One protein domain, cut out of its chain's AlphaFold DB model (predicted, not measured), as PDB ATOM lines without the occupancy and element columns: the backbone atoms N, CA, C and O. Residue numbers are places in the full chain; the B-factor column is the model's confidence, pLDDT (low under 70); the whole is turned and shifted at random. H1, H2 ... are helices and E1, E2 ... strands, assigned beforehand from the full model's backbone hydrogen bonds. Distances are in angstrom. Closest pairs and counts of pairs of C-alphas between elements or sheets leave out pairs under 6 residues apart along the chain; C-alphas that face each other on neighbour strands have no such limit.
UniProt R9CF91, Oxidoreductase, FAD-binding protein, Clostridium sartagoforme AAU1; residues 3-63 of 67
ATOM      1  N   ILE A   3     259.853 238.730 226.477       85.81
ATOM      2  CA  ILE A   3     258.420 239.003 226.537       85.81
ATOM      3  C   ILE A   3     257.701 237.960 225.700       85.81
ATOM      4  O   ILE A   3     257.917 237.840 224.495       85.81
ATOM      5  N   ARG A   4     256.787 237.219 226.323       87.56
ATOM      6  CA  ARG A   4     255.976 236.239 225.607       87.56
ATOM      7  C   ARG A   4     254.710 236.876 225.056       87.56
ATOM      8  O   ARG A   4     253.867 237.370 225.801       87.56
ATOM      9  N   ILE A   5     254.542 236.792 223.743       87.50
ATOM     10  CA  ILE A   5     253.367 237.274 223.028       87.50
ATOM     11  C   ILE A   5     252.599 236.083 222.485       87.50
ATOM     12  O   ILE A   5     253.071 235.321 221.643       87.50
ATOM     13  N   ASN A   6     251.360 235.957 222.937       89.38
ATOM     14  CA  ASN A   6     250.447 234.931 222.458       89.38
ATOM     15  C   ASN A   6     249.472 235.513 221.433       89.38
ATOM     16  O   ASN A   6     249.246 236.727 221.387       89.38
ATOM     17  N   ASN A   7     248.843 234.631 220.654       86.81
ATOM     18  CA  ASN A   7     247.738 234.977 219.760       86.81
ATOM     19  C   ASN A   7     248.147 235.999 218.678       86.81
ATOM     20  O   ASN A   7     247.505 237.039 218.500       86.81
ATOM     21  N   ILE A   8     249.283 235.758 218.019       89.38
ATOM     22  CA  ILE A   8     249.666 236.491 216.811       89.38
ATOM     23  C   ILE A   8     249.069 235.763 215.618       89.38
ATOM     24  O   ILE A   8     249.416 234.620 215.350       89.38
ATOM     25  N   ILE A   9     248.148 236.426 214.928       88.62
ATOM     26  CA  ILE A   9     247.430 235.845 213.798       88.62
ATOM     27  C   ILE A   9     248.144 236.246 212.509       88.62
ATOM     28  O   ILE A   9     248.172 237.429 212.153       88.62
ATOM     29  N   LEU A  10     248.682 235.268 211.793       89.50
ATOM     30  CA  LEU A  10     249.232 235.429 210.450       89.50
ATOM     31  C   LEU A  10     248.374 234.627 209.474       89.50
ATOM     32  O   LEU A  10     247.908 233.542 209.808       89.50
ATOM     33  N   ARG A  11     248.124 235.153 208.281       86.56
ATOM     34  CA  ARG A  11     247.488 234.353 207.230       86.56
ATOM     35  C   ARG A  11     248.538 233.471 206.566       86.56
ATOM     36  O   ARG A  11     249.707 233.827 206.571       86.56
ATOM     37  N   ILE A  12     248.114 232.353 205.982       82.19
ATOM     38  CA  ILE A  12     249.022 231.493 205.202       82.19
ATOM     39  C   ILE A  12     249.613 232.199 203.976       82.19
ATOM     40  O   ILE A  12     250.693 231.846 203.526       82.19
ATOM     41  N   ASP A  13     248.900 233.200 203.468       82.88
ATOM     42  CA  ASP A  13     249.300 234.015 202.320       82.88
ATOM     43  C   ASP A  13     250.247 235.164 202.714       82.88
ATOM     44  O   ASP A  13     250.806 235.838 201.859       82.88
ATOM     45  N   GLU A  14     250.415 235.418 204.018       83.62
ATOM     46  CA  GLU A  14     251.250 236.514 204.504       83.62
ATOM     47  C   GLU A  14     252.668 236.062 204.832       83.62
ATOM     48  O   GLU A  14     252.892 235.044 205.486       83.62
ATOM     49  N   ASP A  15     253.626 236.885 204.414       82.31
ATOM     50  CA  ASP A  15     255.041 236.625 204.626       82.31
ATOM     51  C   ASP A  15     255.446 236.794 206.101       82.31
ATOM     52  O   ASP A  15     254.795 237.489 206.895       82.31
ATOM     53  N   ARG A  16     256.575 236.188 206.475       78.12
ATOM     54  CA  ARG A  16     257.138 236.280 207.830       78.12
ATOM     55  C   ARG A  16     257.518 237.708 208.206       78.12
ATOM     56  O   ARG A  16     257.499 238.031 209.390       78.12
ATOM     57  N   ASP A  17     257.778 238.575 207.232       82.25
ATOM     58  CA  ASP A  17     258.005 240.005 207.469       82.25
ATOM     59  C   ASP A  17     256.813 240.666 208.197       82.25
ATOM     60  O   ASP A  17     256.966 241.447 209.140       82.25
ATOM     61  N   ILE A  18     255.586 240.251 207.859       87.00
ATOM     62  CA  ILE A  18     254.364 240.753 208.499       87.00
ATOM     63  C   ILE A  18     254.245 240.251 209.945       87.00
ATOM     64  O   ILE A  18     253.637 240.921 210.790       87.00
ATOM     65  N   LEU A  19     254.849 239.104 210.269       85.62
ATOM     66  CA  LEU A  19     254.906 238.606 211.640       85.62
ATOM     67  C   LEU A  19     255.691 239.572 212.535       85.62
ATOM     68  O   LEU A  19     255.193 239.922 213.605       85.62
ATOM     69  N   ILE A  20     256.851 240.057 212.077       84.69
ATOM     70  CA  ILE A  20     257.682 241.030 212.811       84.69
ATOM     71  C   ILE A  20     256.917 242.342 212.999       84.69
ATOM     72  O   ILE A  20     256.792 242.816 214.130       84.69
ATOM     73  N   LYS A  21     256.277 242.856 211.943       87.94
ATOM     74  CA  LYS A  21     255.402 244.041 212.028       87.94
ATOM     75  C   LYS A  21     254.293 243.880 213.061       87.94
ATOM     76  O   LYS A  21     254.022 244.789 213.848       87.94
ATOM     77  N   LYS A  22     253.635 242.716 213.082       88.50
ATOM     78  CA  LYS A  22     252.571 242.406 214.050       88.50
ATOM     79  C   LYS A  22     253.110 242.317 215.475       88.50
ATOM     80  O   LYS A  22     252.447 242.808 216.385       88.50
ATOM     81  N   ILE A  23     254.288 241.727 215.664       87.62
ATOM     82  CA  ILE A  23     254.984 241.661 216.953       87.62
ATOM     83  C   ILE A  23     255.303 243.072 217.456       87.62
ATOM     84  O   ILE A  23     254.855 243.445 218.541       87.62
ATOM     85  N   ALA A  24     256.003 243.865 216.644       86.69
ATOM     86  CA  ALA A  24     256.417 245.230 216.950       86.69
ATOM     87  C   ALA A  24     255.211 246.115 217.299       86.69
ATOM     88  O   ALA A  24     255.158 246.730 218.365       86.69
ATOM     89  N   LYS A  25     254.153 246.060 216.476       87.25
ATOM     90  CA  LYS A  25     252.894 246.782 216.714       87.25
ATOM     91  C   LYS A  25     252.200 246.368 218.014       87.25
ATOM     92  O   LYS A  25     251.595 247.209 218.676       87.25
ATOM     93  N   LYS A  26     252.270 245.086 218.387       85.94
ATOM     94  CA  LYS A  26     251.641 244.555 219.608       85.94
ATOM     95  C   LYS A  26     252.436 244.903 220.868       85.94
ATOM     96  O   LYS A  26     251.828 245.143 221.907       85.94
ATOM     97  N   LEU A  27     253.760 244.982 220.755       82.06
ATOM     98  CA  LEU A  27     254.667 245.456 221.805       82.06
ATOM     99  C   LEU A  27     254.772 246.988 221.882       82.06
ATOM    100  O   LEU A  27     255.283 247.494 222.873       82.06
ATOM    101  N   LYS A  28     254.277 247.718 220.871       84.06
ATOM    102  CA  LYS A  28     254.485 249.168 220.689       84.06
ATOM    103  C   LYS A  28     255.969 249.561 220.663       84.06
ATOM    104  O   LYS A  28     256.340 250.613 221.175       84.06
ATOM    105  N   VAL A  29     256.795 248.716 220.059       84.06
ATOM    106  CA  VAL A  29     258.223 248.972 219.837       84.06
ATOM    107  C   VAL A  29     258.497 249.051 218.338       84.06
ATOM    108  O   VAL A  29     257.677 248.597 217.536       84.06
ATOM    109  N   SER A  30     259.640 249.613 217.955       83.06
ATOM    110  CA  SER A  30     260.106 249.543 216.569       83.06
ATOM    111  C   SER A  30     260.486 248.109 216.199       83.06
ATOM    112  O   SER A  30     260.920 247.330 217.044       83.06
ATOM    113  N   GLU A  31     260.371 247.763 214.920       82.00
ATOM    114  CA  GLU A  31     260.815 246.465 214.384       82.00
ATOM    115  C   GLU A  31     262.302 246.211 214.694       82.00
ATOM    116  O   GLU A  31     262.705 245.094 214.995       82.00
ATOM    117  N   GLU A  32     263.085 247.286 214.736       78.94
ATOM    118  CA  GLU A  32     264.511 247.341 215.077       78.94
ATOM    119  C   GLU A  32     264.811 246.925 216.531       78.94
ATOM    120  O   GLU A  32     265.893 246.425 216.845       78.94
ATOM    121  N   GLU A  33     263.846 247.127 217.433       77.19
ATOM    122  CA  GLU A  33     263.954 246.777 218.855       77.19
ATOM    123  C   GLU A  33     263.592 245.307 219.120       77.19
ATOM    124  O   GLU A  33     263.904 244.766 220.190       77.19
ATOM    125  N   VAL A  34     262.949 244.651 218.148       78.75
ATOM    126  CA  VAL A  34     262.659 243.212 218.135       78.75
ATOM    127  C   VAL A  34     263.911 242.495 217.626       78.75
ATOM    128  O   VAL A  34     263.972 242.033 216.492       78.75
ATOM    129  N   GLN A  35     264.949 242.434 218.463       70.50
ATOM    130  CA  GLN A  35     266.240 241.867 218.053       70.50
ATOM    131  C   GLN A  35     266.161 240.378 217.749       70.50
ATOM    132  O   GLN A  35     266.767 239.906 216.792       70.50
ATOM    133  N   ASN A  36     265.430 239.649 218.587       79.00
ATOM    134  CA  ASN A  36     265.216 238.225 218.436       79.00
ATOM    135  C   ASN A  36     263.788 237.894 218.833       79.00
ATOM    136  O   ASN A  36     263.262 238.393 219.829       79.00
ATOM    137  N   PHE A  37     263.174 236.998 218.074       86.62
ATOM    138  CA  PHE A  37     261.957 236.334 218.495       86.62
ATOM    139  C   PHE A  37     262.060 234.843 218.209       86.62
ATOM    140  O   PHE A  37     262.651 234.405 217.223       86.62
ATOM    141  N   LYS A  38     261.451 234.050 219.080       88.69
ATOM    142  CA  LYS A  38     261.396 232.602 218.977       88.69
ATOM    143  C   LYS A  38     259.950 232.161 218.937       88.69
ATOM    144  O   LYS A  38     259.166 232.506 219.817       88.69
ATOM    145  N   ILE A  39     259.585 231.369 217.937       89.75
ATOM    146  CA  ILE A  39     258.254 230.766 217.869       89.75
ATOM    147  C   ILE A  39     258.212 229.613 218.874       89.75
ATOM    148  O   ILE A  39     258.906 228.613 218.724       89.75
ATOM    149  N   ILE A  40     257.409 229.773 219.923       91.69
ATOM    150  CA  ILE A  40     257.211 228.768 220.976       91.69
ATOM    151  C   ILE A  40     256.094 227.802 220.590       91.69
ATOM    152  O   ILE A  40     256.137 226.622 220.927       91.69
ATOM    153  N   LYS A  41     255.066 228.308 219.903       90.06
ATOM    154  CA  LYS A  41     253.947 227.500 219.425       90.06
ATOM    155  C   LYS A  41     253.427 228.064 218.116       90.06
ATOM    156  O   LYS A  41     253.198 229.264 218.008       90.06
ATOM    157  N   GLU A  42     253.200 227.180 217.161       89.62
ATOM    158  CA  GLU A  42     252.446 227.447 215.943       89.62
ATOM    159  C   GLU A  42     251.165 226.609 216.006       89.62
ATOM    160  O   GLU A  42     251.172 225.453 216.427       89.62
ATOM    161  N   SER A  43     250.028 227.204 215.678       88.38
ATOM    162  CA  SER A  43     248.742 226.518 215.617       88.38
ATOM    163  C   SER A  43     248.021 226.954 214.360       88.38
ATOM    164  O   SER A  43     247.848 228.141 214.133       88.38
ATOM    165  N   LEU A  44     247.603 226.002 213.538       87.88
ATOM    166  CA  LEU A  44     246.943 226.290 212.275       87.88
ATOM    167  C   LEU A  44     245.425 226.200 212.436       87.88
ATOM    168  O   LEU A  44     244.878 225.135 212.713       87.88
ATOM    169  N   ASP A  45     244.740 227.316 212.230       84.56
ATOM    170  CA  ASP A  45     243.295 227.377 212.076       84.56
ATOM    171  C   ASP A  45     242.942 227.308 210.587       84.56
ATOM    172  O   ASP A  45     242.994 228.301 209.860       84.56
ATOM    173  N   ALA A  46     242.603 226.104 210.129       85.62
ATOM    174  CA  ALA A  46     242.173 225.834 208.757       85.62
ATOM    175  C   ALA A  46     240.667 225.525 208.664       85.62
ATOM    176  O   ALA A  46     240.207 224.903 207.707       85.62
ATOM    177  N   ARG A  47     239.871 225.940 209.663       81.12
ATOM    178  CA  ARG A  47     238.432 225.615 209.726       81.12
ATOM    179  C   ARG A  47     237.634 226.233 208.577       81.12
ATOM    180  O   ARG A  47     236.590 225.708 208.202       81.12
ATOM    181  N   LYS A  48     238.123 227.335 207.999       81.00
ATOM    182  CA  LYS A  48     237.593 227.928 206.768       81.00
ATOM    183  C   LYS A  48     238.589 227.703 205.632       81.00
ATOM    184  O   LYS A  48     239.674 228.272 205.663       81.00
ATOM    185  N   LYS A  49     238.182 226.950 204.600       74.44
ATOM    186  CA  LYS A  49     239.007 226.659 203.407       74.44
ATOM    187  C   LYS A  49     239.622 227.906 202.752       74.44
ATOM    188  O   LYS A  49     240.727 227.815 202.242       74.44
ATOM    189  N   ASN A  50     238.932 229.048 202.793       80.31
ATOM    190  CA  ASN A  50     239.387 230.300 202.173       80.31
ATOM    191  C   ASN A  50     240.170 231.247 203.098       80.31
ATOM    192  O   ASN A  50     240.646 232.271 202.624       80.31
ATOM    193  N   ASP A  51     240.265 230.987 204.404       80.12
ATOM    194  CA  ASP A  51     240.866 231.946 205.348       80.12
ATOM    195  C   ASP A  51     241.652 231.182 206.418       80.12
ATOM    196  O   ASP A  51     241.304 231.169 207.600       80.12
ATOM    197  N   ILE A  52     242.699 230.498 205.954       86.31
ATOM    198  CA  ILE A  52     243.624 229.735 206.789       86.31
ATOM    199  C   ILE A  52     244.510 230.711 207.571       86.31
ATOM    200  O   ILE A  52     245.187 231.572 206.995       86.31
ATOM    201  N   LYS A  53     244.504 230.575 208.899       88.50
ATOM    202  CA  LYS A  53     245.227 231.450 209.828       88.50
ATOM    203  C   LYS A  53     246.152 230.646 210.718       88.50
ATOM    204  O   LYS A  53     245.719 229.719 211.386       88.50
ATOM    205  N   TYR A  54     247.396 231.069 210.821       88.00
ATOM    206  CA  TYR A  54     248.315 230.623 211.849       88.00
ATOM    207  C   TYR A  54     248.164 231.489 213.098       88.00
ATOM    208  O   TYR A  54     248.257 232.714 213.045       88.00
ATOM    209  N   LEU A  55     247.946 230.844 214.235       90.12
ATOM    210  CA  LEU A  55     248.157 231.391 215.562       90.12
ATOM    211  C   LEU A  55     249.582 231.081 216.008       90.12
ATOM    212  O   LEU A  55     249.931 229.935 216.288       90.12
ATOM    213  N   TYR A  56     250.373 232.131 216.157       90.25
ATOM    214  CA  TYR A  56     251.709 232.074 216.712       90.25
ATOM    215  C   TYR A  56     251.714 232.519 218.176       90.25
ATOM    216  O   TYR A  56     251.119 233.534 218.558       90.25
ATOM    217  N   CYS A  57     252.427 231.757 218.997       91.06
ATOM    218  CA  CYS A  57     252.986 232.217 220.257       91.06
ATOM    219  C   CYS A  57     254.478 232.402 220.048       91.06
ATOM    220  O   CYS A  57     255.186 231.434 219.761       91.06
ATOM    221  N   VAL A  58     254.943 233.627 220.231       90.75
ATOM    222  CA  VAL A  58     256.351 233.975 220.105       90.75
ATOM    223  C   VAL A  58     256.865 234.523 221.423       90.75
ATOM    224  O   VAL A  58     256.130 235.137 222.194       90.75
ATOM    225  N   GLU A  59     258.129 234.285 221.691       89.75
ATOM    226  CA  GLU A  59     258.878 234.912 222.762       89.75
ATOM    227  C   GLU A  59     259.835 235.907 222.126       89.75
ATOM    228  O   GLU A  59     260.569 235.544 221.217       89.75
ATOM    229  N   VAL A  60     259.777 237.161 222.546       87.38
ATOM    230  CA  VAL A  60     260.550 238.259 221.976       87.38
ATOM    231  C   VAL A  60     261.580 238.700 222.991       87.38
ATOM    232  O   VAL A  60     261.236 239.066 224.111       87.38
ATOM    233  N   GLU A  61     262.842 238.693 222.601       82.50
ATOM    234  CA  GLU A  61     263.906 239.286 223.393       82.50
ATOM    235  C   GLU A  61     263.972 240.777 223.093       82.50
ATOM    236  O   GLU A  61     264.244 241.199 221.969       82.50
ATOM    237  N   HIS A  62     263.715 241.578 224.123       71.19
ATOM    238  CA  HIS A  62     263.834 243.020 224.042       71.19
ATOM    239  C   HIS A  62     265.092 243.471 224.782       71.19
ATOM    240  O   HIS A  62     265.337 243.078 225.929       71.19
ATOM    241  N   LYS A  63     265.903 244.300 224.114       61.91
ATOM    242  CA  LYS A  63     267.200 244.743 224.640       61.91
ATOM    243  C   LYS A  63     267.096 245.819 225.723       61.91
ATOM    244  O   LYS A  63     268.107 246.108 226.354       61.91
TER     245      LYS A  63
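This is residues 3 to 63 of the 67 residues of the protein "Oxidoreductase, FAD-binding protein" of Clostridium sartagoforme AAU1 (UniProt R9CF91). A strongly twisted three-stranded sheet has one helix, H1, packed over one face and its other face bare, making two layers. The printed part has 61 residues, with one named helix and three named strands in the order E1, H1, E2, E3 along the chain, and its class is mixed, helices and strands. The antiparallel sheet has the order E1, E3, E2. The whole is compact, radius of gyration of the C-alphas 11.8 A, a rod of 39 by 18 by 14 A.

E1, residues 3 to 11, bends by 56 degrees at residue 7; N 5 and O 58 of E3, residues 53 to 62, are 2.8 A apart. H1, residues 16 to 27, is on the sheet, its closest C-alphas to E1 being Leu 19 and Leu 10, 6.6 A; its O i to N i+4 pairs are each within hydrogen-bond range. E2, residues 34 to 45, bends by 65 degrees at residue 40 and forms a hairpin with E3, N 43 and O 55 being 2.8 A apart. E1, H1 and E2 are a split strand-helix-strand unit, E3 between its same-way strands, with a right-handed crossover.

E1 begins at C-alpha 3, (258.420, 239.003, 226.537), and measures 22.7 A, H1 16.9 A, E2 25.7 A and E3 26.1 A, ending at C-alpha 62, (263.834, 243.020, 224.042).

The printed part has no cut and no long link. Residue 63 is under pLDDT 70.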